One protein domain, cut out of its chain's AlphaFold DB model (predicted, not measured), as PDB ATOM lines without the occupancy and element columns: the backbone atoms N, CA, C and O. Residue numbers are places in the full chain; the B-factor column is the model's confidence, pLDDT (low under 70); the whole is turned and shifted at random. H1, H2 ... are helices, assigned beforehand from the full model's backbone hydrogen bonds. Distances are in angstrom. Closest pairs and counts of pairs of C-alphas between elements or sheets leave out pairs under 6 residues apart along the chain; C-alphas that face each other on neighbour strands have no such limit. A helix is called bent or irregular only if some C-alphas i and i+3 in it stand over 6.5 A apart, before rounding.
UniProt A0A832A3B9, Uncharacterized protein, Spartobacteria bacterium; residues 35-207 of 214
ATOM      1  N   ALA A  35     -22.439 -31.466  -2.498       50.66
ATOM      2  CA  ALA A  35     -22.725 -31.268  -1.079       50.66
ATOM      3  C   ALA A  35     -24.195 -30.882  -0.853       50.66
ATOM      4  O   ALA A  35     -24.763 -31.231   0.178       50.66
ATOM      5  N   THR A  36     -24.834 -30.208  -1.814       51.41
ATOM      6  CA  THR A  36     -26.257 -29.852  -1.723       51.41
ATOM      7  C   THR A  36     -27.169 -31.035  -2.061       51.41
ATOM      8  O   THR A  36     -28.167 -31.225  -1.370       51.41
ATOM      9  N   GLN A  37     -26.802 -31.901  -3.016       48.69
ATOM     10  CA  GLN A  37     -27.586 -33.106  -3.341       48.69
ATOM     11  C   GLN A  37     -27.595 -34.170  -2.229       48.69
ATOM     12  O   GLN A  37     -28.648 -34.719  -1.913       48.69
ATOM     13  N   THR A  38     -26.472 -34.404  -1.541       51.03
ATOM     14  CA  THR A  38     -26.416 -35.330  -0.384       51.03
ATOM     15  C   THR A  38     -27.204 -34.825   0.831       51.03
ATOM     16  O   THR A  38     -27.762 -35.613   1.597       51.03
ATOM     17  N   VAL A  39     -27.298 -33.503   1.000       50.09
ATOM     18  CA  VAL A  39     -28.187 -32.862   1.981       50.09
ATOM     19  C   VAL A  39     -29.658 -33.056   1.598       50.09
ATOM     20  O   VAL A  39     -30.497 -33.186   2.486       50.09
ATOM     21  N   TYR A  40     -29.958 -33.140   0.302       51.00
ATOM     22  CA  TYR A  40     -31.312 -33.287  -0.218       51.00
ATOM     23  C   TYR A  40     -31.873 -34.714  -0.149       51.00
ATOM     24  O   TYR A  40     -33.009 -34.906   0.283       51.00
ATOM     25  N   GLU A  41     -31.069 -35.711  -0.523       49.44
ATOM     26  CA  GLU A  41     -31.447 -37.136  -0.502       49.44
ATOM     27  C   GLU A  41     -31.264 -37.792   0.883       49.44
ATOM     28  O   GLU A  41     -31.744 -38.898   1.132       49.44
ATOM     29  N   GLY A  42     -30.578 -37.118   1.813       58.28
ATOM     30  CA  GLY A  42     -30.258 -37.645   3.139       58.28
ATOM     31  C   GLY A  42     -31.292 -37.366   4.243       58.28
ATOM     32  O   GLY A  42     -32.349 -36.769   4.056       58.28
ATOM     33  N   SER A  43     -30.920 -37.724   5.481       59.56
ATOM     34  CA  SER A  43     -31.689 -37.515   6.730       59.56
ATOM     35  C   SER A  43     -32.175 -36.065   6.969       59.56
ATOM     36  O   SER A  43     -33.029 -35.822   7.824       59.56
ATOM     37  N   ALA A  44     -31.647 -35.061   6.260       62.34
ATOM     38  CA  ALA A  44     -32.103 -33.675   6.374       62.34
ATOM     39  C   ALA A  44     -33.472 -33.419   5.711       62.34
ATOM     40  O   ALA A  44     -34.274 -32.701   6.309       62.34
ATOM     41  N   GLY A  45     -33.800 -34.071   4.588       68.00
ATOM     42  CA  GLY A  45     -35.103 -33.914   3.928       68.00
ATOM     43  C   GLY A  45     -36.279 -34.332   4.817       68.00
ATOM     44  O   GLY A  45     -37.228 -33.569   5.003       68.00
ATOM     45  N   GLY A  46     -36.168 -35.489   5.482       72.50
ATOM     46  CA  GLY A  46     -37.196 -35.978   6.412       72.50
ATOM     47  C   GLY A  46     -37.439 -35.048   7.609       72.50
ATOM     48  O   GLY A  46     -38.575 -34.885   8.051       72.50
ATOM     49  N   ARG A  47     -36.393 -34.363   8.097       78.38
ATOM     50  CA  ARG A  47     -36.514 -33.383   9.192       78.38
ATOM     51  C   ARG A  47     -37.282 -32.144   8.757       78.38
ATOM     52  O   ARG A  47     -38.134 -31.659   9.490       78.38
ATOM     53  N   ILE A  48     -37.011 -31.656   7.553       78.44
ATOM     54  CA  ILE A  48     -37.640 -30.446   7.016       78.44
ATOM     55  C   ILE A  48     -39.125 -30.672   6.738       78.44
ATOM     56  O   ILE A  48     -39.941 -29.802   7.054       78.44
ATOM     57  N   VAL A  49     -39.491 -31.855   6.240       81.44
ATOM     58  CA  VAL A  49     -40.896 -32.271   6.123       81.44
ATOM     59  C   VAL A  49     -41.561 -32.308   7.501       81.44
ATOM     60  O   VAL A  49     -42.600 -31.676   7.687       81.44
ATOM     61  N   ALA A  50     -40.928 -32.940   8.496       85.19
ATOM     62  CA  ALA A  50     -41.462 -32.993   9.858       85.19
ATOM     63  C   ALA A  50     -41.607 -31.595  10.496       85.19
ATOM     64  O   ALA A  50     -42.560 -31.338  11.229       85.19
ATOM     65  N   TRP A  51     -40.719 -30.644  10.187       87.44
ATOM     66  CA  TRP A  51     -40.868 -29.250  10.626       87.44
ATOM     67  C   TRP A  51     -42.028 -28.540   9.927       87.44
ATOM     68  O   TRP A  51     -42.716 -27.723  10.540       87.44
ATOM     69  N   GLY A  52     -42.283 -28.869   8.659       84.88
ATOM     70  CA  GLY A  52     -43.487 -28.456   7.940       84.88
ATOM     71  C   GLY A  52     -44.771 -28.935   8.625       84.88
ATOM     72  O   GLY A  52     -45.688 -28.135   8.807       84.88
ATOM     73  N   VAL A  53     -44.798 -30.193   9.076       87.69
ATOM     74  CA  VAL A  53     -45.911 -30.771   9.854       87.69
ATOM     75  C   VAL A  53     -46.051 -30.093  11.222       87.69
ATOM     76  O   VAL A  53     -47.139 -29.686  11.613       87.69
ATOM     77  N   GLY A  54     -44.947 -29.836  11.928       87.88
ATOM     78  CA  GLY A  54     -44.998 -29.071  13.180       87.88
ATOM     79  C   GLY A  54     -45.609 -27.676  12.994       87.88
ATOM     80  O   GLY A  54     -46.416 -27.222  13.807       87.88
ATOM     81  N   ASN A  55     -45.290 -27.007  11.882       88.50
ATOM     82  CA  ASN A  55     -45.897 -25.724  11.527       88.50
ATOM     83  C   ASN A  55     -47.395 -25.841  11.202       88.50
ATOM     84  O   ASN A  55     -48.139 -24.903  11.493       88.50
ATOM     85  N   SER A  56     -47.859 -26.936  10.591       88.81
ATOM     86  CA  SER A  56     -49.294 -27.131  10.342       88.81
ATOM     87  C   SER A  56     -50.059 -27.386  11.642       88.81
ATOM     88  O   SER A  56     -51.128 -26.803  11.820       88.81
ATOM     89  N   PHE A  57     -49.483 -28.126  12.596       90.38
ATOM     90  CA  PHE A  57     -50.048 -28.295  13.942       90.38
ATOM     91  C   PHE A  57     -50.198 -26.967  14.683       90.38
ATOM     92  O   PHE A  57     -51.264 -26.682  15.230       90.38
ATOM     93  N   LEU A  58     -49.171 -26.114  14.629       90.50
ATOM     94  CA  LEU A  58     -49.249 -24.778  15.215       90.50
ATOM     95  C   LEU A  58     -50.324 -23.914  14.539       90.50
ATOM     96  O   LEU A  58     -51.023 -23.170  15.213       90.50
ATOM     97  N   LYS A  59     -50.481 -24.002  13.213       90.06
ATOM     98  CA  LYS A  59     -51.538 -23.263  12.502       90.06
ATOM     99  C   LYS A  59     -52.937 -23.744  12.874       90.06
ATOM    100  O   LYS A  59     -53.837 -22.919  12.977       90.06
ATOM    101  N   ALA A  60     -53.111 -25.050  13.060       91.75
ATOM    102  CA  ALA A  60     -54.389 -25.632  13.448       91.75
ATOM    103  C   ALA A  60     -54.783 -25.228  14.877       91.75
ATOM    104  O   ALA A  60     -55.924 -24.846  15.111       91.75
ATOM    105  N   ASN A  61     -53.833 -25.269  15.817       92.06
ATOM    106  CA  ASN A  61     -54.067 -24.954  17.227       92.06
ATOM    107  C   ASN A  61     -52.968 -24.019  17.774       92.06
ATOM    108  O   ASN A  61     -52.059 -24.468  18.476       92.06
ATOM    109  N   PRO A  62     -53.036 -22.703  17.504       91.31
ATOM    110  CA  PRO A  62     -51.927 -21.784  17.776       91.31
ATOM    111  C   PRO A  62     -51.653 -21.548  19.260       91.31
ATOM    112  O   PRO A  62     -50.506 -21.325  19.642       91.31
ATOM    113  N   LEU A  63     -52.673 -21.587  20.116       92.00
ATOM    114  CA  LEU A  63     -52.499 -21.264  21.535       92.00
ATOM    115  C   LEU A  63     -51.950 -22.445  22.339       92.00
ATOM    116  O   LEU A  63     -50.979 -22.264  23.072       92.00
ATOM    117  N   PHE A  64     -52.540 -23.630  22.166       92.88
ATOM    118  CA  PHE A  64     -52.279 -24.802  23.011       92.88
ATOM    119  C   PHE A  64     -51.691 -26.006  22.269       92.88
ATOM    120  O   PHE A  64     -51.336 -26.982  22.919       92.88
ATOM    121  N   GLY A  65     -51.549 -25.938  20.943       92.94
ATOM    122  CA  GLY A  65     -51.018 -27.042  20.149       92.94
ATOM    123  C   GLY A  65     -51.932 -28.270  20.141       92.94
ATOM    124  O   GLY A  65     -53.127 -28.185  20.419       92.94
ATOM    125  N   ILE A  66     -51.357 -29.418  19.787       93.38
ATOM    126  CA  ILE A  66     -52.066 -30.709  19.693       93.38
ATOM    127  C   ILE A  66     -52.178 -31.461  21.032       93.38
ATOM    128  O   ILE A  66     -52.880 -32.471  21.116       93.38
ATOM    129  N   GLY A  67     -51.515 -30.968  22.080       91.06
ATOM    130  CA  GLY A  67     -51.463 -31.575  23.406       91.06
ATOM    131  C   GLY A  67     -50.105 -32.203  23.727       91.06
ATOM    132  O   GLY A  67     -49.366 -32.649  22.850       91.06
ATOM    133  N   TYR A  68     -49.790 -32.237  25.023       90.88
ATOM    134  CA  TYR A  68     -48.529 -32.753  25.558       90.88
ATOM    135  C   TYR A  68     -48.271 -34.207  25.143       90.88
ATOM    136  O   TYR A  68     -49.087 -35.082  25.432       90.88
ATOM    137  N   ASN A  69     -47.105 -34.460  24.540       89.19
ATOM    138  CA  ASN A  69     -46.627 -35.789  24.160       89.19
ATOM    139  C   ASN A  69     -47.567 -36.544  23.201       89.19
ATOM    140  O   ASN A  69     -47.641 -37.772  23.237       89.19
ATOM    141  N   ARG A  70     -48.299 -35.807  22.359       88.62
ATOM    142  CA  ARG A  70     -49.249 -36.362  21.385       88.62
ATOM    143  C   ARG A  70     -48.725 -36.387  19.958       88.62
ATOM    144  O   ARG A  70     -49.440 -36.837  19.072       88.62
ATOM    145  N   TRP A  71     -47.494 -35.942  19.704       86.62
ATOM    146  CA  TRP A  71     -46.920 -35.957  18.356       86.62
ATOM    147  C   TRP A  71     -47.043 -37.329  17.672       86.62
ATOM    148  O   TRP A  71     -47.473 -37.411  16.523       86.62
ATOM    149  N   GLY A  72     -46.719 -38.404  18.401       85.38
ATOM    150  CA  GLY A  72     -46.758 -39.776  17.884       85.38
ATOM    151  C   GLY A  72     -48.155 -40.292  17.524       85.38
ATOM    152  O   GLY A  72     -48.248 -41.272  16.791       85.38
ATOM    153  N   ASP A  73     -49.221 -39.630  17.989       85.62
ATOM    154  CA  ASP A  73     -50.603 -39.976  17.634       85.62
ATOM    155  C   ASP A  73     -50.946 -39.524  16.205       85.62
ATOM    156  O   ASP A  73     -51.807 -40.115  15.556       85.62
ATOM    157  N   PHE A  74     -50.299 -38.454  15.727       82.31
ATOM    158  CA  PHE A  74     -50.619 -37.810  14.451       82.31
ATOM    159  C   PHE A  74     -49.571 -38.066  13.371       82.31
ATOM    160  O   PHE A  74     -49.921 -38.091  12.195       82.31
ATOM    161  N   GLU A  75     -48.301 -38.236  13.745       82.88
ATOM    162  CA  GLU A  75     -47.206 -38.368  12.790       82.88
ATOM    163  C   GLU A  75     -46.163 -39.384  13.266       82.88
ATOM    164  O   GLU A  75     -45.693 -39.349  14.406       82.88
ATOM    165  N   ARG A  76     -45.751 -40.287  12.366       76.31
ATOM    166  CA  ARG A  76     -44.749 -41.323  12.674       76.31
ATOM    167  C   ARG A  76     -43.325 -40.764  12.648       76.31
ATOM    168  O   ARG A  76     -42.437 -41.292  13.321       76.31
ATOM    169  N   LEU A  77     -43.092 -39.714  11.862       77.88
ATOM    170  CA  LEU A  77     -41.799 -39.042  11.767       77.88
ATOM    171  C   LEU A  77     -41.596 -38.091  12.945       77.88
ATOM    172  O   LEU A  77     -42.382 -37.175  13.161       77.88
ATOM    173  N   VAL A  78     -40.501 -38.261  13.685       79.44
ATOM    174  CA  VAL A  78     -40.141 -37.334  14.764       79.44
ATOM    175  C   VAL A  78     -39.542 -36.048  14.194       79.44
ATOM    176  O   VAL A  78     -38.762 -36.068  13.245       79.44
ATOM    177  N   ALA A  79     -39.857 -34.908  14.811       77.75
ATOM    178  CA  ALA A  79     -39.392 -33.607  14.331       77.75
ATOM    179  C   ALA A  79     -37.862 -33.426  14.366       77.75
ATOM    180  O   ALA A  79     -37.336 -32.548  13.689       77.75
ATOM    181  N   HIS A  80     -37.130 -34.198  15.180       81.38
ATOM    182  CA  HIS A  80     -35.695 -33.994  15.439       81.38
ATOM    183  C   HIS A  80     -35.347 -32.538  15.813       81.38
ATOM    184  O   HIS A  80     -34.293 -32.019  15.460       81.38
ATOM    185  N   SER A  81     -36.251 -31.855  16.511       88.25
ATOM    186  CA  SER A  81     -36.037 -30.505  17.022       88.25
ATOM    187  C   SER A  81     -36.967 -30.264  18.197       88.25
ATOM    188  O   SER A  81     -38.193 -30.373  18.082       88.25
ATOM    189  N   SER A  82     -36.387 -29.934  19.347       89.62
ATOM    190  CA  SER A  82     -37.141 -29.654  20.568       89.62
ATOM    191  C   SER A  82     -37.985 -28.393  20.423       89.62
ATOM    192  O   SER A  82     -39.087 -28.342  20.956       89.62
ATOM    193  N   PHE A  83     -37.512 -27.404  19.658       89.88
ATOM    194  CA  PHE A  83     -38.259 -26.174  19.388       89.88
ATOM    195  C   PHE A  83     -39.554 -26.472  18.631       89.88
ATOM    196  O   PHE A  83     -40.629 -26.100  19.094       89.88
ATOM    197  N   VAL A  84     -39.440 -27.212  17.521       90.44
ATOM    198  CA  VAL A  84     -40.576 -27.619  16.681       90.44
ATOM    199  C   VAL A  84     -41.572 -28.448  17.467       90.44
ATOM    200  O   VAL A  84     -42.760 -28.151  17.468       90.44
ATOM    201  N   THR A  85     -41.073 -29.442  18.196       91.81
ATOM    202  CA  THR A  85     -41.924 -30.301  19.025       91.81
ATOM    203  C   THR A  85     -42.642 -29.479  20.101       91.81
ATOM    204  O   THR A  85     -43.831 -29.662  20.324       91.81
ATOM    205  N   CYS A  86     -41.948 -28.526  20.739       93.38
ATOM    206  CA  CYS A  86     -42.511 -27.717  21.819       93.38
ATOM    207  C   CYS A  86     -43.673 -26.838  21.351       93.38
ATOM    208  O   CYS A  86     -44.744 -26.894  21.954       93.38
ATOM    209  N   TYR A  87     -43.491 -26.048  20.286       93.19
ATOM    210  CA  TYR A  87     -44.579 -25.191  19.810       93.19
ATOM    211  C   TYR A  87     -45.694 -25.994  19.133       93.19
ATOM    212  O   TYR A  87     -46.839 -25.560  19.159       93.19
ATOM    213  N   ALA A  88     -45.394 -27.151  18.537       92.00
ATOM    214  CA  ALA A  88     -46.418 -27.981  17.914       92.00
ATOM    215  C   ALA A  88     -47.334 -28.628  18.962       92.00
ATOM    216  O   ALA A  88     -48.553 -28.622  18.804       92.00
ATOM    217  N   GLU A  89     -46.763 -29.148  20.051       93.88
ATOM    218  CA  GLU A  89     -47.524 -29.834  21.098       93.88
ATOM    219  C   GLU A  89     -48.168 -28.892  22.110       93.88
ATOM    220  O   GLU A  89     -49.302 -29.137  22.509       93.88
ATOM    221  N   LEU A  90     -47.469 -27.830  22.526       93.31
ATOM    222  CA  LEU A  90     -47.931 -26.931  23.589       93.31
ATOM    223  C   LEU A  90     -48.426 -25.567  23.084       93.31
ATOM    224  O   LEU A  90     -48.840 -24.726  23.887       93.31
ATOM    225  N   GLY A  91     -48.332 -25.316  21.776       93.06
ATOM    226  CA  GLY A  91     -48.679 -24.037  21.166       93.06
ATOM    227  C   GLY A  91     -47.756 -22.890  21.583       93.06
ATOM    228  O   GLY A  91     -46.702 -23.070  22.202       93.06
ATOM    229  N   LEU A  92     -48.168 -21.666  21.250       92.69
ATOM    230  CA  LEU A  92     -47.431 -20.449  21.590       92.69
ATOM    231  C   LEU A  92     -47.343 -20.222  23.101       92.69
ATOM    232  O   LEU A  92     -46.342 -19.678  23.566       92.69
ATOM    233  N   VAL A  93     -48.356 -20.642  23.869       93.62
ATOM    234  CA  VAL A  93     -48.388 -20.434  25.323       93.62
ATOM    235  C   VAL A  93     -47.311 -21.271  26.004       93.62
ATOM    236  O   VAL A  93     -46.474 -20.728  26.727       93.62
ATOM    237  N   GLY A  94     -47.276 -22.582  25.755       92.31
ATOM    238  CA  GLY A  94     -46.252 -23.434  26.358       92.31
ATOM    239  C   GLY A  94     -44.856 -23.112  25.835       92.31
ATOM    240  O   GLY A  94     -43.902 -23.056  26.614       92.31
ATOM    241  N   TYR A  95     -44.742 -22.803  24.541       93.25
ATOM    242  CA  TYR A  95     -43.468 -22.416  23.949       93.25
ATOM    243  C   TYR A  95     -42.910 -21.116  24.540       93.25
ATOM    244  O   TYR A  95     -41.711 -21.032  24.813       93.25
ATOM    245  N   PHE A  96     -43.770 -20.128  24.810       93.50
ATOM    246  CA  PHE A  96     -43.385 -18.899  25.500       93.50
ATOM    247  C   PHE A  96     -42.740 -19.196  26.856       93.50
ATOM    248  O   PHE A  96     -41.649 -18.691  27.128       93.50
ATOM    249  N   PHE A  97     -43.368 -20.025  27.694       93.81
ATOM    250  CA  PHE A  97     -42.824 -20.354  29.012       93.81
ATOM    251  C   PHE A  97     -41.527 -21.154  28.914       93.81
ATOM    252  O   PHE A  97     -40.551 -20.811  29.584       93.81
ATOM    253  N   TRP A  98     -41.490 -22.170  28.051       94.31
ATOM    254  CA  TRP A  98     -40.310 -23.010  27.855       94.31
ATOM    255  C   TRP A  98     -39.103 -22.185  27.388       94.31
ATOM    256  O   TRP A  98     -38.034 -22.227  28.000       94.31
ATOM    257  N   PHE A  99     -39.290 -21.353  26.360       92.62
ATOM    258  CA  PHE A  99     -38.225 -20.520  25.808       92.62
ATOM    259  C   PHE A  99     -37.803 -19.413  26.779       92.62
ATOM    260  O   PHE A  99     -36.610 -19.195  27.010       92.62
ATOM    261  N   THR A 100     -38.771 -18.713  27.381       91.88
ATOM    262  CA  THR A 100     -38.494 -17.589  28.288       91.88
ATOM    263  C   THR A 100     -37.770 -18.052  29.545       91.88
ATOM    264  O   THR A 100     -36.851 -17.368  29.998       91.88
ATOM    265  N   LEU A 101     -38.110 -19.228  30.082       94.06
ATOM    266  CA  LEU A 101     -37.415 -19.801  31.232       94.06
ATOM    267  C   LEU A 101     -35.929 -20.039  30.924       94.06
ATOM    268  O   LEU A 101     -35.063 -19.597  31.680       94.06
ATOM    269  N   ILE A 102     -35.629 -20.666  29.782       93.69
ATOM    270  CA  ILE A 102     -34.251 -20.893  29.324       93.69
ATOM    271  C   ILE A 102     -33.516 -19.562  29.140       93.69
ATOM    272  O   ILE A 102     -32.397 -19.392  29.628       93.69
ATOM    273  N   TYR A 103     -34.156 -18.600  28.472       91.88
ATOM    274  CA  TYR A 103     -33.590 -17.280  28.203       91.88
ATOM    275  C   TYR A 103     -33.229 -16.521  29.487       91.88
ATOM    276  O   TYR A 103     -32.115 -16.002  29.614       91.88
ATOM    277  N   VAL A 104     -34.151 -16.464  30.451       92.69
ATOM    278  CA  VAL A 104     -33.954 -15.744  31.715       92.69
ATOM    279  C   VAL A 104     -32.814 -16.361  32.521       92.69
ATOM    280  O   VAL A 104     -31.950 -15.623  33.007       92.69
ATOM    281  N   VAL A 105     -32.759 -17.693  32.615       94.81
ATOM    282  CA  VAL A 105     -31.688 -18.393  33.336       94.81
ATOM    283  C   VAL A 105     -30.339 -18.179  32.651       94.81
ATOM    284  O   VAL A 105     -29.384 -17.780  33.314       94.81
ATOM    285  N   LEU A 106     -30.252 -18.337  31.324       94.25
ATOM    286  CA  LEU A 106     -29.022 -18.068  30.566       94.25
ATOM    287  C   LEU A 106     -28.520 -16.638  30.776       94.25
ATOM    288  O   LEU A 106     -27.332 -16.419  31.022       94.25
ATOM    289  N   ARG A 107     -29.420 -15.654  30.713       93.06
ATOM    290  CA  ARG A 107     -29.076 -14.246  30.921       93.06
ATOM    291  C   ARG A 107     -28.559 -13.988  32.332       93.06
ATOM    292  O   ARG A 107     -27.582 -13.257  32.492       93.06
ATOM    293  N   ALA A 108     -29.210 -14.548  33.346       93.62
ATOM    294  CA  ALA A 108     -28.799 -14.374  34.730       93.62
ATOM    295  C   ALA A 108     -27.450 -15.057  35.008       93.62
ATOM    296  O   ALA A 108     -26.565 -14.426  35.580       93.62
ATOM    297  N   LEU A 109     -27.235 -16.276  34.507       94.12
ATOM    298  CA  LEU A 109     -25.942 -16.964  34.597       94.12
ATOM    299  C   LEU A 109     -24.826 -16.182  33.903       94.12
ATOM    300  O   LEU A 109     -23.745 -16.032  34.462       94.12
ATOM    301  N   LEU A 110     -25.096 -15.607  32.728       93.62
ATOM    302  CA  LEU A 110     -24.135 -14.755  32.029       93.62
ATOM    303  C   LEU A 110     -23.789 -13.487  32.823       93.62
ATOM    304  O   LEU A 110     -22.643 -13.041  32.799       93.62
ATOM    305  N   ARG A 111     -24.762 -12.893  33.523       92.00
ATOM    306  CA  ARG A 111     -24.508 -11.752  34.416       92.00
ATOM    307  C   ARG A 111     -23.626 -12.151  35.586       92.00
ATOM    308  O   ARG A 111     -22.654 -11.452  35.847       92.00
ATOM    309  N   ILE A 112     -23.931 -13.276  36.233       93.06
ATOM    310  CA  ILE A 112     -23.142 -13.800  37.354       93.06
ATOM    311  C   ILE A 112     -21.717 -14.114  36.893       93.06
ATOM    312  O   ILE A 112     -20.766 -13.669  37.520       93.06
ATOM    313  N   ALA A 113     -21.545 -14.775  35.747       93.19
ATOM    314  CA  ALA A 113     -20.233 -15.121  35.196       93.19
ATOM    315  C   ALA A 113     -19.347 -13.898  34.865       93.19
ATOM    316  O   ALA A 113     -18.136 -14.041  34.709       93.19
ATOM    317  N   ARG A 114     -19.939 -12.701  34.744       90.88
ATOM    318  CA  ARG A 114     -19.240 -11.433  34.477       90.88
ATOM    319  C   ARG A 114     -19.035 -10.568  35.721       90.88
ATOM    320  O   ARG A 114     -18.489  -9.473  35.597       90.88
ATOM    321  N   LEU A 115     -19.488 -11.015  36.890       91.06
ATOM    322  CA  LEU A 115     -19.241 -10.302  38.136       91.06
ATOM    323  C   LEU A 115     -17.739 -10.284  38.470       91.06
ATOM    324  O   LEU A 115     -16.996 -11.179  38.053       91.06
ATOM    325  N   PRO A 116     -17.275  -9.283  39.237       89.12
ATOM    326  CA  PRO A 116     -15.915  -9.279  39.756       89.12
ATOM    327  C   PRO A 116     -15.626 -10.536  40.583       89.12
ATOM    328  O   PRO A 116     -16.368 -10.868  41.506       89.12
ATOM    329  N   ARG A 117     -14.511 -11.218  40.282       85.44
ATOM    330  CA  ARG A 117     -14.146 -12.501  40.912       85.44
ATOM    331  C   ARG A 117     -14.015 -12.450  42.431       85.44
ATOM    332  O   ARG A 117     -14.187 -13.483  43.058       85.44
ATOM    333  N   HIS A 118     -13.721 -11.287  43.005       85.69
ATOM    334  CA  HIS A 118     -13.559 -11.127  44.450       85.69
ATOM    335  C   HIS A 118     -14.876 -11.228  45.236       85.69
ATOM    336  O   HIS A 118     -14.815 -11.431  46.439       85.69
ATOM    337  N   LEU A 119     -16.042 -11.100  44.584       86.50
ATOM    338  CA  LEU A 119     -17.338 -11.222  45.261       86.50
ATOM    339  C   LEU A 119     -17.629 -12.672  45.663       86.50
ATOM    340  O   LEU A 119     -17.963 -12.944  46.808       86.50
ATOM    341  N   ASP A 120     -17.515 -13.592  44.702       89.81
ATOM    342  CA  ASP A 120     -17.732 -15.024  44.911       89.81
ATOM    343  C   ASP A 120     -17.058 -15.830  43.781       89.81
ATOM    344  O   ASP A 120     -17.654 -16.065  42.717       89.81
ATOM    345  N   PRO A 121     -15.792 -16.249  43.967       91.75
ATOM    346  CA  PRO A 121     -15.044 -16.962  42.936       91.75
ATOM    347  C   PRO A 121     -15.703 -18.280  42.511       91.75
ATOM    348  O   PRO A 121     -15.615 -18.664  41.340       91.75
ATOM    349  N   LEU A 122     -16.343 -18.987  43.449       93.62
ATOM    350  CA  LEU A 122     -16.960 -20.284  43.189       93.62
ATOM    351  C   LEU A 122     -18.246 -20.107  42.384       93.62
ATOM    352  O   LEU A 122     -18.389 -20.739  41.336       93.62
ATOM    353  N   ALA A 123     -19.141 -19.210  42.807       93.50
ATOM    354  CA  ALA A 123     -20.386 -18.963  42.087       93.50
ATOM    355  C   ALA A 123     -20.141 -18.469  40.659       93.50
ATOM    356  O   ALA A 123     -20.837 -18.888  39.736       93.50
ATOM    357  N   ILE A 124     -19.119 -17.639  40.440       93.75
ATOM    358  CA  ILE A 124     -18.751 -17.148  39.104       93.75
ATOM    359  C   ILE A 124     -18.277 -18.296  38.201       93.75
ATOM    360  O   ILE A 124     -18.681 -18.378  37.036       93.75
ATOM    361  N   ARG A 125     -17.458 -19.222  38.726       94.19
ATOM    362  CA  ARG A 125     -17.011 -20.416  37.984       94.19
ATOM    363  C   ARG A 125     -18.175 -21.354  37.668       94.19
ATOM    364  O   ARG A 125     -18.302 -21.794  36.525       94.19
ATOM    365  N   LEU A 126     -19.032 -21.622  38.653       96.19
ATOM    366  CA  LEU A 126     -20.224 -22.453  38.480       96.19
ATOM    367  C   LEU A 126     -21.190 -21.833  37.464       96.19
ATOM    368  O   LEU A 126     -21.696 -22.542  36.599       96.19
ATOM    369  N   ALA A 127     -21.383 -20.511  37.498       95.94
ATOM    370  CA  ALA A 127     -22.229 -19.805  36.545       95.94
ATOM    371  C   ALA A 127     -21.699 -19.921  35.114       95.94
ATOM    372  O   ALA A 127     -22.476 -20.181  34.198       95.94
ATOM    373  N   GLY A 128     -20.383 -19.788  34.919       93.19
ATOM    374  CA  GLY A 128     -19.746 -19.999  33.618       93.19
ATOM    375  C   GLY A 128     -19.928 -21.428  33.094       93.19
ATOM    376  O   GLY A 128     -20.270 -21.613  31.924       93.19
ATOM    377  N   GLY A 129     -19.764 -22.432  33.962       93.69
ATOM    378  CA  GLY A 129     -19.980 -23.843  33.620       93.69
ATOM    379  C   GLY A 129     -21.434 -24.151  33.259       93.69
ATOM    380  O   GLY A 129     -21.698 -24.725  32.203       93.69
ATOM    381  N   LEU A 130     -22.387 -23.706  34.082       96.00
ATOM    382  CA  LEU A 130     -23.822 -23.875  33.831       96.00
ATOM    383  C   LEU A 130     -24.272 -23.137  32.569       96.00
ATOM    384  O   LEU A 130     -25.049 -23.680  31.788       96.00
ATOM    385  N   PHE A 131     -23.756 -21.927  32.330       95.06
ATOM    386  CA  PHE A 131     -24.024 -21.181  31.103       95.06
ATOM    387  C   PHE A 131     -23.540 -21.954  29.872       95.06
ATOM    388  O   PHE A 131     -24.305 -22.151  28.930       95.06
ATOM    389  N   ALA A 132     -22.296 -22.443  29.888       92.19
ATOM    390  CA  ALA A 132     -21.757 -23.245  28.793       92.19
ATOM    391  C   ALA A 132     -22.559 -24.542  28.575       92.19
ATOM    392  O   ALA A 132     -22.849 -24.890  27.429       92.19
ATOM    393  N   GLY A 133     -22.965 -25.211  29.659       91.38
ATOM    394  CA  GLY A 133     -23.794 -26.416  29.621       91.38
ATOM    395  C   GLY A 133     -25.178 -26.173  29.017       91.38
ATOM    396  O   GLY A 133     -25.580 -26.898  28.111       91.38
ATOM    397  N   LEU A 134     -25.884 -25.120  29.444       92.50
ATOM    398  CA  LEU A 134     -27.193 -24.758  28.888       92.50
ATOM    399  C   LEU A 134     -27.100 -24.313  27.426       92.50
ATOM    400  O   LEU A 134     -27.946 -24.700  26.627       92.50
ATOM    401  N   VAL A 135     -26.066 -23.560  27.036       90.75
ATOM    402  CA  VAL A 135     -25.835 -23.220  25.619       90.75
ATOM    403  C   VAL A 135     -25.601 -24.485  24.791       90.75
ATOM    404  O   VAL A 135     -26.161 -24.620  23.702       90.75
ATOM    405  N   GLY A 136     -24.811 -25.429  25.310       88.00
ATOM    406  CA  GLY A 136     -24.608 -26.738  24.688       88.00
ATOM    407  C   GLY A 136     -25.921 -27.501  24.528       88.00
ATOM    408  O   GLY A 136     -26.245 -27.928  23.423       88.00
ATOM    409  N   TYR A 137     -26.723 -27.574  25.592       90.31
ATOM    410  CA  TYR A 137     -28.040 -28.202  25.562       90.31
ATOM    411  C   TYR A 137     -28.953 -27.564  24.510       90.31
ATOM    412  O   TYR A 137     -29.511 -28.279  23.688       90.31
ATOM    413  N   VAL A 138     -29.077 -26.233  24.488       89.25
ATOM    414  CA  VAL A 138     -29.923 -25.501  23.526       89.25
ATOM    415  C   VAL A 138     -29.450 -25.716  22.087       89.25
ATOM    416  O   VAL A 138     -30.270 -25.875  21.186       89.25
ATOM    417  N   THR A 139     -28.136 -25.790  21.869       86.50
ATOM    418  CA  THR A 139     -27.566 -26.119  20.553       86.50
ATOM    419  C   THR A 139     -27.975 -27.527  20.120       86.50
ATOM    420  O   THR A 139     -28.442 -27.728  19.002       86.50
ATOM    421  N   CYS A 140     -27.865 -28.506  21.019       84.81
ATOM    422  CA  CYS A 140     -28.307 -29.875  20.762       84.81
ATOM    423  C   CYS A 140     -29.834 -29.975  20.592       84.81
ATOM    424  O   CYS A 140     -30.307 -30.765  19.780       84.81
ATOM    425  N   ALA A 141     -30.604 -29.154  21.310       87.50
ATOM    426  CA  ALA A 141     -32.063 -29.107  21.256       87.50
ATOM    427  C   ALA A 141     -32.593 -28.686  19.877       87.50
ATOM    428  O   ALA A 141     -33.735 -28.994  19.543       87.50
ATOM    429  N   PHE A 142     -31.768 -28.036  19.050       83.06
ATOM    430  CA  PHE A 142     -32.112 -27.742  17.662       83.06
ATOM    431  C   PHE A 142     -32.188 -29.002  16.783       83.06
ATOM    432  O   PHE A 142     -33.021 -29.051  15.883       83.06
ATOM    433  N   PHE A 143     -31.367 -30.020  17.076       80.00
ATOM    434  CA  PHE A 143     -31.231 -31.252  16.282       80.00
ATOM    435  C   PHE A 143     -31.835 -32.502  16.938       80.00
ATOM    436  O   PHE A 143     -31.900 -33.565  16.319       80.00
ATOM    437  N   LEU A 144     -32.231 -32.408  18.207       83.25
ATOM    438  CA  LEU A 144     -32.777 -33.516  18.984       83.25
ATOM    439  C   LEU A 144     -34.150 -33.138  19.532       83.25
ATOM    440  O   LEU A 144     -34.346 -32.022  20.008       83.25
ATOM    441  N   THR A 145     -35.077 -34.096  19.539       83.00
ATOM    442  CA  THR A 145     -36.375 -33.971  20.217       83.00
ATOM    443  C   THR A 145     -36.218 -34.380  21.682       83.00
ATOM    444  O   THR A 145     -36.271 -35.557  22.026       83.00
ATOM    445  N   ARG A 146     -35.943 -33.405  22.554       84.44
ATOM    446  CA  ARG A 146     -35.728 -33.585  24.001       84.44
ATOM    447  C   ARG A 146     -36.463 -32.532  24.840       84.44
ATOM    448  O   ARG A 146     -36.044 -32.245  25.954       84.44
ATOM    449  N   THR A 147     -37.582 -32.004  24.347       87.62
ATOM    450  CA  THR A 147     -38.368 -30.927  24.982       87.62
ATOM    451  C   THR A 147     -38.710 -31.185  26.455       87.62
ATOM    452  O   THR A 147     -38.620 -30.274  27.281       87.62
ATOM    453  N   TYR A 148     -39.038 -32.431  26.806       89.88
ATOM    454  CA  TYR A 148     -39.428 -32.836  28.166       89.88
ATOM    455  C   TYR A 148     -38.332 -33.581  28.923       89.88
ATOM    456  O   TYR A 148     -38.580 -34.191  29.958       89.88
ATOM    457  N   ASN A 149     -37.100 -33.566  28.412       91.81
ATOM    458  CA  ASN A 149     -36.035 -34.337  29.024       91.81
ATOM    459  C   ASN A 149     -35.643 -33.741  30.396       91.81
ATOM    460  O   ASN A 149     -35.334 -32.545  30.460       91.81
ATOM    461  N   PRO A 150     -35.566 -34.556  31.470       91.25
ATOM    462  CA  PRO A 150     -35.244 -34.084  32.819       91.25
ATOM    463  C   PRO A 150     -33.933 -33.299  32.928       91.25
ATOM    464  O   PRO A 150     -33.821 -32.411  33.770       91.25
ATOM    465  N   VAL A 151     -32.952 -33.573  32.056       92.06
ATOM    466  CA  VAL A 151     -31.645 -32.894  32.057       92.06
ATOM    467  C   VAL A 151     -31.796 -31.380  31.905       92.06
ATOM    468  O   VAL A 151     -31.103 -30.633  32.594       92.06
ATOM    469  N   LEU A 152     -32.717 -30.911  31.056       92.81
ATOM    470  CA  LEU A 152     -32.977 -29.478  30.899       92.81
ATOM    471  C   LEU A 152     -33.413 -28.857  32.224       92.81
ATOM    472  O   LEU A 152     -32.827 -27.883  32.686       92.81
ATOM    473  N   TYR A 153     -34.439 -29.442  32.835       94.19
ATOM    474  CA  TYR A 153     -35.048 -28.918  34.052       94.19
ATOM    475  C   TYR A 153     -34.095 -29.002  35.243       94.19
ATOM    476  O   TYR A 153     -34.090 -28.103  36.080       94.19
ATOM    477  N   PHE A 154     -33.220 -30.009  35.275       95.88
ATOM    478  CA  PHE A 154     -32.149 -30.095  36.258       95.88
ATOM    479  C   PHE A 154     -31.128 -28.958  36.097       95.88
ATOM    480  O   PHE A 154     -30.825 -28.264  37.067       95.88
ATOM    481  N   LEU A 155     -30.652 -28.694  34.873       95.38
ATOM    482  CA  LEU A 155     -29.737 -27.576  34.598       95.38
ATOM    483  C   LEU A 155     -30.372 -26.215  34.916       95.38
ATOM    484  O   LEU A 155     -29.714 -25.343  35.486       95.38
ATOM    485  N   LEU A 156     -31.654 -26.035  34.585       96.50
ATOM    486  CA  LEU A 156     -32.408 -24.830  34.932       96.50
ATOM    487  C   LEU A 156     -32.565 -24.692  36.450       96.50
ATOM    488  O   LEU A 156     -32.348 -23.604  36.976       96.50
ATOM    489  N   GLY A 157     -32.871 -25.781  37.157       97.19
ATOM    490  CA  GLY A 157     -32.980 -25.812  38.616       97.19
ATOM    491  C   GLY A 157     -31.672 -25.435  39.311       97.19
ATOM    492  O   GLY A 157     -31.673 -24.565  40.184       97.19
ATOM    493  N   LEU A 158     -30.543 -25.997  38.866       97.19
ATOM    494  CA  LEU A 158     -29.211 -25.605  39.339       97.19
ATOM    495  C   LEU A 158     -28.924 -24.124  39.061       97.19
ATOM    496  O   LEU A 158     -28.422 -23.414  39.932       97.19
ATOM    497  N   GLY A 159     -29.285 -23.638  37.869       96.75
ATOM    498  CA  GLY A 159     -29.138 -22.233  37.503       96.75
ATOM    499  C   GLY A 159     -29.944 -21.301  38.409       96.75
ATOM    500  O   GLY A 159     -29.399 -20.334  38.932       96.75
ATOM    501  N   VAL A 160     -31.218 -21.614  38.657       96.50
ATOM    502  CA  VAL A 160     -32.083 -20.856  39.574       96.50
ATOM    503  C   VAL A 160     -31.543 -20.898  41.004       96.50
ATOM    504  O   VAL A 160     -31.500 -19.857  41.661       96.50
ATOM    505  N   GLY A 161     -31.082 -22.058  41.477       96.25
ATOM    506  CA  GLY A 161     -30.449 -22.196  42.790       96.25
ATOM    507  C   GLY A 161     -29.236 -21.279  42.947       96.25
ATOM    508  O   GLY A 161     -29.143 -20.537  43.926       96.25
ATOM    509  N   LEU A 162     -28.359 -21.249  41.940       95.88
ATOM    510  CA  LEU A 162     -27.192 -20.371  41.922       95.88
ATOM    511  C   LEU A 162     -27.577 -18.885  41.877       95.88
ATOM    512  O   LEU A 162     -26.990 -18.077  42.592       95.88
ATOM    513  N   ILE A 163     -28.595 -18.518  41.092       94.88
ATOM    514  CA  ILE A 163     -29.119 -17.145  41.041       94.88
ATOM    515  C   ILE A 163     -29.599 -16.707  42.427       94.88
ATOM    516  O   ILE A 163     -29.221 -15.631  42.889       94.88
ATOM    517  N   ARG A 164     -30.379 -17.548  43.119       94.19
ATOM    518  CA  ARG A 164     -30.871 -17.245  44.472       94.19
ATOM    519  C   ARG A 164     -29.749 -17.182  45.503       94.19
ATOM    520  O   ARG A 164     -29.837 -16.378  46.425       94.19
ATOM    521  N   HIS A 165     -28.712 -18.007  45.360       93.56
ATOM    522  CA  HIS A 165     -27.527 -17.946  46.213       93.56
ATOM    523  C   HIS A 165     -26.814 -16.595  46.060       93.56
ATOM    524  O   HIS A 165     -26.651 -15.879  47.044       93.56
ATOM    525  N   VAL A 166     -26.496 -16.192  44.826       93.19
ATOM    526  CA  VAL A 166     -25.790 -14.928  44.550       93.19
ATOM    527  C   VAL A 166     -26.626 -13.703  44.928       93.19
ATOM    528  O   VAL A 166     -26.075 -12.719  45.409       93.19
ATOM    529  N   GLN A 167     -27.953 -13.754  44.778       91.62
ATOM    530  CA  GLN A 167     -28.859 -12.673  45.199       91.62
ATOM    531  C   GLN A 167     -28.818 -12.372  46.704       91.62
ATOM    532  O   GLN A 167     -29.206 -11.278  47.101       91.62
ATOM    533  N   ARG A 168     -28.375 -13.319  47.541       89.94
ATOM    534  CA  ARG A 168     -28.244 -13.108  48.991       89.94
ATOM    535  C   ARG A 168     -26.976 -12.345  49.374       89.94
ATOM    536  O   ARG A 168     -26.882 -11.915  50.517       89.94
ATOM    537  N   ASN A 169     -26.020 -12.173  48.457       88.88
ATOM    538  CA  ASN A 169     -24.788 -11.443  48.744       88.88
ATOM    539  C   ASN A 169     -25.073  -9.937  48.905       88.88
ATOM    540  O   ASN A 169     -25.478  -9.301  47.930       88.88
ATOM    541  N   PRO A 170     -24.800  -9.330  50.081       86.31
ATOM    542  CA  PRO A 170     -25.098  -7.913  50.337       86.31
ATOM    543  C   PRO A 170     -24.315  -6.943  49.447       86.31
ATOM    544  O   PRO A 170     -24.739  -5.816  49.223       86.31
ATOM    545  N   GLN A 171     -23.164  -7.383  48.936       86.19
ATOM    546  CA  GLN A 171     -22.294  -6.601  48.056       86.19
ATOM    547  C   GLN A 171     -22.807  -6.538  46.605       86.19
ATOM    548  O   GLN A 171     -22.224  -5.844  45.770       86.19
ATOM    549  N   LEU A 172     -23.874  -7.275  46.271       88.12
ATOM    550  CA  LEU A 172     -24.441  -7.280  44.930       88.12
ATOM    551  C   LEU A 172     -25.304  -6.026  44.701       88.12
ATOM    552  O   LEU A 172     -26.175  -5.732  45.522       88.12
ATOM    553  N   PRO A 173     -25.158  -5.326  43.561       84.88
ATOM    554  CA  PRO A 173     -26.039  -4.217  43.218       84.88
ATOM    555  C   PRO A 173     -27.520  -4.644  43.234       84.88
ATOM    556  O   PRO A 173     -27.871  -5.641  42.581       84.88
ATOM    557  N   PRO A 174     -28.407  -3.897  43.921       83.38
ATOM    558  CA  PRO A 174     -29.827  -4.216  43.981       83.38
ATOM    559  C   PRO A 174     -30.437  -4.331  42.583       83.38
ATOM    560  O   PRO A 174     -30.212  -3.499  41.707       83.38
ATOM    561  N   GLY A 175     -31.218  -5.386  42.356       83.75
ATOM    562  CA  GLY A 175     -31.941  -5.576  41.099       83.75
ATOM    563  C   GLY A 175     -31.124  -6.106  39.918       83.75
ATOM    564  O   GLY A 175     -31.712  -6.371  38.869       83.75
ATOM    565  N   LEU A 176     -29.814  -6.350  40.063       86.06
ATOM    566  CA  LEU A 176     -28.969  -6.851  38.966       86.06
ATOM    567  C   LEU A 176     -29.480  -8.172  38.361       86.06
ATOM    568  O   LEU A 176     -29.400  -8.389  37.148       86.06
ATOM    569  N   LEU A 177     -30.000  -9.061  39.206       88.12
ATOM    570  CA  LEU A 177     -30.495 -10.384  38.817       88.12
ATOM    571  C   LEU A 177     -32.027 -10.465  38.791       88.12
ATOM    572  O   LEU A 177     -32.571 -11.545  38.574       88.12
ATOM    573  N   ASN A 178     -32.731  -9.349  38.997       88.94
ATOM    574  CA  ASN A 178     -34.188  -9.352  38.973       88.94
ATOM    575  C   ASN A 178     -34.698  -9.537  37.543       88.94
ATOM    576  O   ASN A 178     -34.194  -8.932  36.591       88.94
ATOM    577  N   VAL A 179     -35.728 -10.368  37.404       87.44
ATOM    578  CA  VAL A 179     -36.438 -10.554  36.140       87.44
ATOM    579  C   VAL A 179     -37.382  -9.375  35.964       87.44
ATOM    580  O   VAL A 179     -38.317  -9.194  36.740       87.44
ATOM    581  N   THR A 180     -37.122  -8.541  34.962       89.06
ATOM    582  CA  THR A 180     -37.958  -7.371  34.676       89.06
ATOM    583  C   THR A 180     -39.029  -7.706  33.638       89.06
ATOM    584  O   THR A 180     -38.865  -8.628  32.838       89.06
ATOM    585  N   ARG A 181     -40.112  -6.913  33.572       86.38
ATOM    586  CA  ARG A 181     -41.140  -7.045  32.514       86.38
ATOM    587  C   ARG A 181     -40.536  -6.975  31.110       86.38
ATOM    588  O   ARG A 181     -40.967  -7.691  30.215       86.38
ATOM    589  N   ARG A 182     -39.496  -6.153  30.942       83.75
ATOM    590  CA  ARG A 182     -38.734  -6.043  29.695       83.75
ATOM    591  C   ARG A 182     -38.097  -7.377  29.308       83.75
ATOM    592  O   ARG A 182     -38.072  -7.701  28.131       83.75
ATOM    593  N   ASP A 183     -37.626  -8.159  30.270       84.75
ATOM    594  CA  ASP A 183     -36.966  -9.444  30.009       84.75
ATOM    595  C   ASP A 183     -37.952 -10.519  29.580       84.75
ATOM    596  O   ASP A 183     -37.653 -11.290  28.674       84.75
ATOM    597  N   LEU A 184     -39.139 -10.523  30.189       88.81
ATOM    598  CA  LEU A 184     -40.240 -11.387  29.769       88.81
ATOM    599  C   LEU A 184     -40.729 -11.008  28.368       88.81
ATOM    600  O   LEU A 184     -40.952 -11.885  27.540       88.81
ATOM    601  N   LEU A 185     -40.823  -9.707  28.076       85.25
ATOM    602  CA  LEU A 185     -41.193  -9.218  26.750       85.25
ATOM    603  C   LEU A 185     -40.154  -9.613  25.697       85.25
ATOM    604  O   LEU A 185     -40.525 -10.152  24.662       85.25
ATOM    605  N   TRP A 186     -38.858  -9.419  25.960       80.88
ATOM    606  CA  TRP A 186     -37.808  -9.871  25.041       80.88
ATOM    607  C   TRP A 186     -37.764 -11.393  24.910       80.88
ATOM    608  O   TRP A 186     -37.547 -11.878  23.804       80.88
ATOM    609  N   GLY A 187     -38.014 -12.146  25.985       81.00
ATOM    610  CA  GLY A 187     -38.156 -13.602  25.940       81.00
ATOM    611  C   GLY A 187     -39.277 -14.037  24.996       81.00
ATOM    612  O   GLY A 187     -39.043 -14.864  24.119       81.00
ATOM    613  N   GLY A 188     -40.447 -13.401  25.101       82.25
ATOM    614  CA  GLY A 188     -41.581 -13.668  24.215       82.25
ATOM    615  C   GLY A 188     -41.372 -13.210  22.775       82.25
ATOM    616  O   GLY A 188     -41.701 -13.934  21.841       82.25
ATOM    617  N   VAL A 189     -40.766 -12.041  22.562       80.44
ATOM    618  CA  VAL A 189     -40.412 -11.582  21.211       80.44
ATOM    619  C   VAL A 189     -39.439 -12.563  20.559       80.44
ATOM    620  O   VAL A 189     -39.635 -12.934  19.408       80.44
ATOM    621  N   MET A 190     -38.420 -13.027  21.287       81.75
ATOM    622  CA  MET A 190     -37.437 -13.982  20.767       81.75
ATOM    623  C   MET A 190     -38.038 -15.371  20.535       81.75
ATOM    624  O   MET A 190     -37.694 -16.011  19.541       81.75
ATOM    625  N   SER A 191     -38.963 -15.822  21.391       84.94
ATOM    626  CA  SER A 191     -39.679 -17.077  21.161       84.94
ATOM    627  C   SER A 191     -40.504 -16.976  19.880       84.94
ATOM    628  O   SER A 191     -40.320 -17.782  18.976       84.94
ATOM    629  N   VAL A 192     -41.322 -15.936  19.714       84.12
ATOM    630  CA  VAL A 192     -42.122 -15.767  18.491       84.12
ATOM    631  C   VAL A 192     -41.224 -15.599  17.264       84.12
ATOM    632  O   VAL A 192     -41.456 -16.264  16.262       84.12
ATOM    633  N   ALA A 193     -40.153 -14.804  17.347       79.62
ATOM    634  CA  ALA A 193     -39.216 -14.578  16.242       79.62
ATOM    635  C   ALA A 193     -38.441 -15.838  15.812       79.62
ATOM    636  O   ALA A 193     -38.032 -15.945  14.655       79.62
ATOM    637  N   SER A 194     -38.260 -16.814  16.705       80.31
ATOM    638  CA  SER A 194     -37.610 -18.084  16.357       80.31
ATOM    639  C   SER A 194     -38.452 -18.965  15.420       80.31
ATOM    640  O   SER A 194     -37.891 -19.762  14.671       80.31
ATOM    641  N   ILE A 195     -39.780 -18.793  15.398       81.25
ATOM    642  CA  ILE A 195     -40.690 -19.582  14.552       81.25
ATOM    643  C   ILE A 195     -40.517 -19.210  13.064       81.25
ATOM    644  O   ILE A 195     -40.254 -20.109  12.259       81.25
ATOM    645  N   PRO A 196     -40.544 -17.917  12.663       76.56
ATOM    646  CA  PRO A 196     -40.175 -17.504  11.313       76.56
ATOM    647  C   PRO A 196     -38.773 -17.944  10.898       76.56
ATOM    648  O   PRO A 196     -38.587 -18.275   9.737       76.56
ATOM    649  N   ALA A 197     -37.793 -17.990  11.807       73.38
ATOM    650  CA  ALA A 197     -36.444 -18.449  11.464       73.38
ATOM    651  C   ALA A 197     -36.433 -19.922  11.014       73.38
ATOM    652  O   ALA A 197     -35.771 -20.264  10.034       73.38
ATOM    653  N   ILE A 198     -37.223 -20.777  11.673       74.69
ATOM    654  CA  ILE A 198     -37.425 -22.175  11.263       74.69
ATOM    655  C   ILE A 198     -38.155 -22.234   9.914       74.69
ATOM    656  O   ILE A 198     -37.756 -22.991   9.030       74.69
ATOM    657  N   TRP A 199     -39.176 -21.396   9.708       73.38
ATOM    658  CA  TRP A 199     -39.902 -21.317   8.434       73.38
ATOM    659  C   TRP A 199     -39.024 -20.847   7.263       73.38
ATOM    660  O   TRP A 199     -39.067 -21.437   6.183       73.38
ATOM    661  N   VAL A 200     -38.191 -19.825   7.475       73.19
ATOM    662  CA  VAL A 200     -37.211 -19.341   6.493       73.19
ATOM    663  C   VAL A 200     -36.183 -20.429   6.197       73.19
ATOM    664  O   VAL A 200     -35.873 -20.645   5.033       73.19
ATOM    665  N   GLY A 201     -35.716 -21.169   7.209       69.81
ATOM    666  CA  GLY A 201     -34.829 -22.318   7.012       69.81
ATOM    667  C   GLY A 201     -35.433 -23.386   6.091       69.81
ATOM    668  O   GLY A 201     -34.767 -23.842   5.164       69.81
ATOM    669  N   ILE A 202     -36.715 -23.719   6.281       70.81
ATOM    670  CA  ILE A 202     -37.454 -24.637   5.398       70.81
ATOM    671  C   ILE A 202     -37.546 -24.065   3.976       70.81
ATOM    672  O   ILE A 202     -37.274 -24.767   3.007       70.81
ATOM    673  N   ARG A 203     -37.925 -22.788   3.830       69.88
ATOM    674  CA  ARG A 203     -38.073 -22.134   2.518       69.88
ATOM    675  C   ARG A 203     -36.758 -22.047   1.749       69.88
ATOM    676  O   ARG A 203     -36.756 -22.324   0.556       69.88
ATOM    677  N   LEU A 204     -35.670 -21.681   2.423       68.50
ATOM    678  CA  LEU A 204     -34.337 -21.626   1.832       68.50
ATOM    679  C   LEU A 204     -33.893 -23.007   1.366       68.50
ATOM    680  O   LEU A 204     -33.384 -23.116   0.260       68.50
ATOM    681  N   TYR A 205     -34.137 -24.056   2.159       68.00
ATOM    682  CA  TYR A 205     -33.861 -25.423   1.724       68.00
ATOM    683  C   TYR A 205     -34.576 -25.737   0.410       68.00
ATOM    684  O   TYR A 205     -33.899 -26.036  -0.565       68.00
ATOM    685  N   TRP A 206     -35.902 -25.553   0.353       66.00
ATOM    686  CA  TRP A 206     -36.694 -25.824  -0.853       66.00
ATOM    687  C   TRP A 206     -36.293 -24.975  -2.063       66.00
ATOM    688  O   TRP A 206     -36.327 -25.469  -3.185       66.00
ATOM    689  N   ALA A 207     -35.894 -23.722  -1.851       66.56
ATOM    690  CA  ALA A 207     -35.393 -22.860  -2.919       66.56
ATOM    691  C   ALA A 207     -34.028 -23.328  -3.457       66.56
ATOM    692  O   ALA A 207     -33.770 -23.188  -4.648       66.56
TER     693      ALA A 207
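What this domain is: This is residues 35 to 207 of the 214 residues of an uncharacterized protein of Spartobacteria bacterium (UniProt A0A832A3B9). The long arm H4b of the bent helix H4 runs through the middle of an elongated helical body, with the hairpin of H5 and H6 packed on one side of it and the long last helix H7 crossing it on the other. At one end H4 folds back as its short arm H4a, and H2 packs on H4a and on H7; H1, touching no helix, lies beyond the start of H2. The printed part has 173 residues with seven named helices, H1 to H7 in order, and no named strand: the class is all helix. It is only just compact, close to loose, with a radius of gyration of the C-alphas of 18.5 A, and spans 56 by 37 by 27 A.

Where its parts are: H1, residues 35 to 41, begins at C-alpha 35 (-22.725, -31.268, -1.079). H2, residues 43 to 60, is 26.5 A long, and H3 is residues 71 to 74. H4, residues 82 to 113, was assigned as one helix by its hydrogen bonds but is bent, with C-alphas 89 and 92 9.4 A apart; its arms are H4a, residues 82 to 89, and H4b, residues 92 to 113, 30.9 A long. H5, residues 121 to 141, measures 30.1 A, and H6, residues 150 to 167, 25.5 A. H7, residues 181 to 207, measures 39.2 A and ends at C-alpha 207 (-35.393, -22.860, -2.919).

How they stand to each other: Taken whole, H4 is the hub, touching four other helices. H4b and H5 form a hairpin at a shallow tilt of 34 degrees, only just short of steep, closest at the C-alphas of Ala 113 and Ile 124, 4.6 A apart. H5 and H6 form another, at 29 degrees, closest at Leu 130 and Gly 159, C-alphas 6.7 A apart. H6 touches H4b at a steep tilt of 48 degrees, closest at the C-alphas of Val 105 and Gly 159, 6.2 A. H7, with residues 183 to 192 alone, touches H4b at a steep tilt of 68 degrees, only just short of about perpendicular; the C-alphas of Thr 100 and Gly 187 are closest, 4.6 A. H2 touches H4a with residues 51 to 58 alone, closest at the C-alphas of Leu 58 and Ala 88, 5.1 A, and H7 with residues 48 to 52 alone, closest at those of Ile 48 and Ile 202, 6.0 A. H3 is close to H4a but not clearly touching, with the C-alphas of Trp 71 and Glu 89 6.7 A apart. H5 and H7 are apart. Every O i to N i+4 pair is within hydrogen-bond range in H4a, H4b, H5 and H6; in H1 it is 2 of 3, in H2 13 of 14 and in H7 20 of 23, and H3 is too short for such a pair.

The domain as a whole: The two C-alphas farthest apart, those of Gln 37 and Pro 170, are 59.3 A apart. The printed part has no cut. The link from H6 to H7, 13 residues, is long. The mean pLDDT of the printed part is 85.8; residues 35 to 45, 201 and 203 to 207 are under 70.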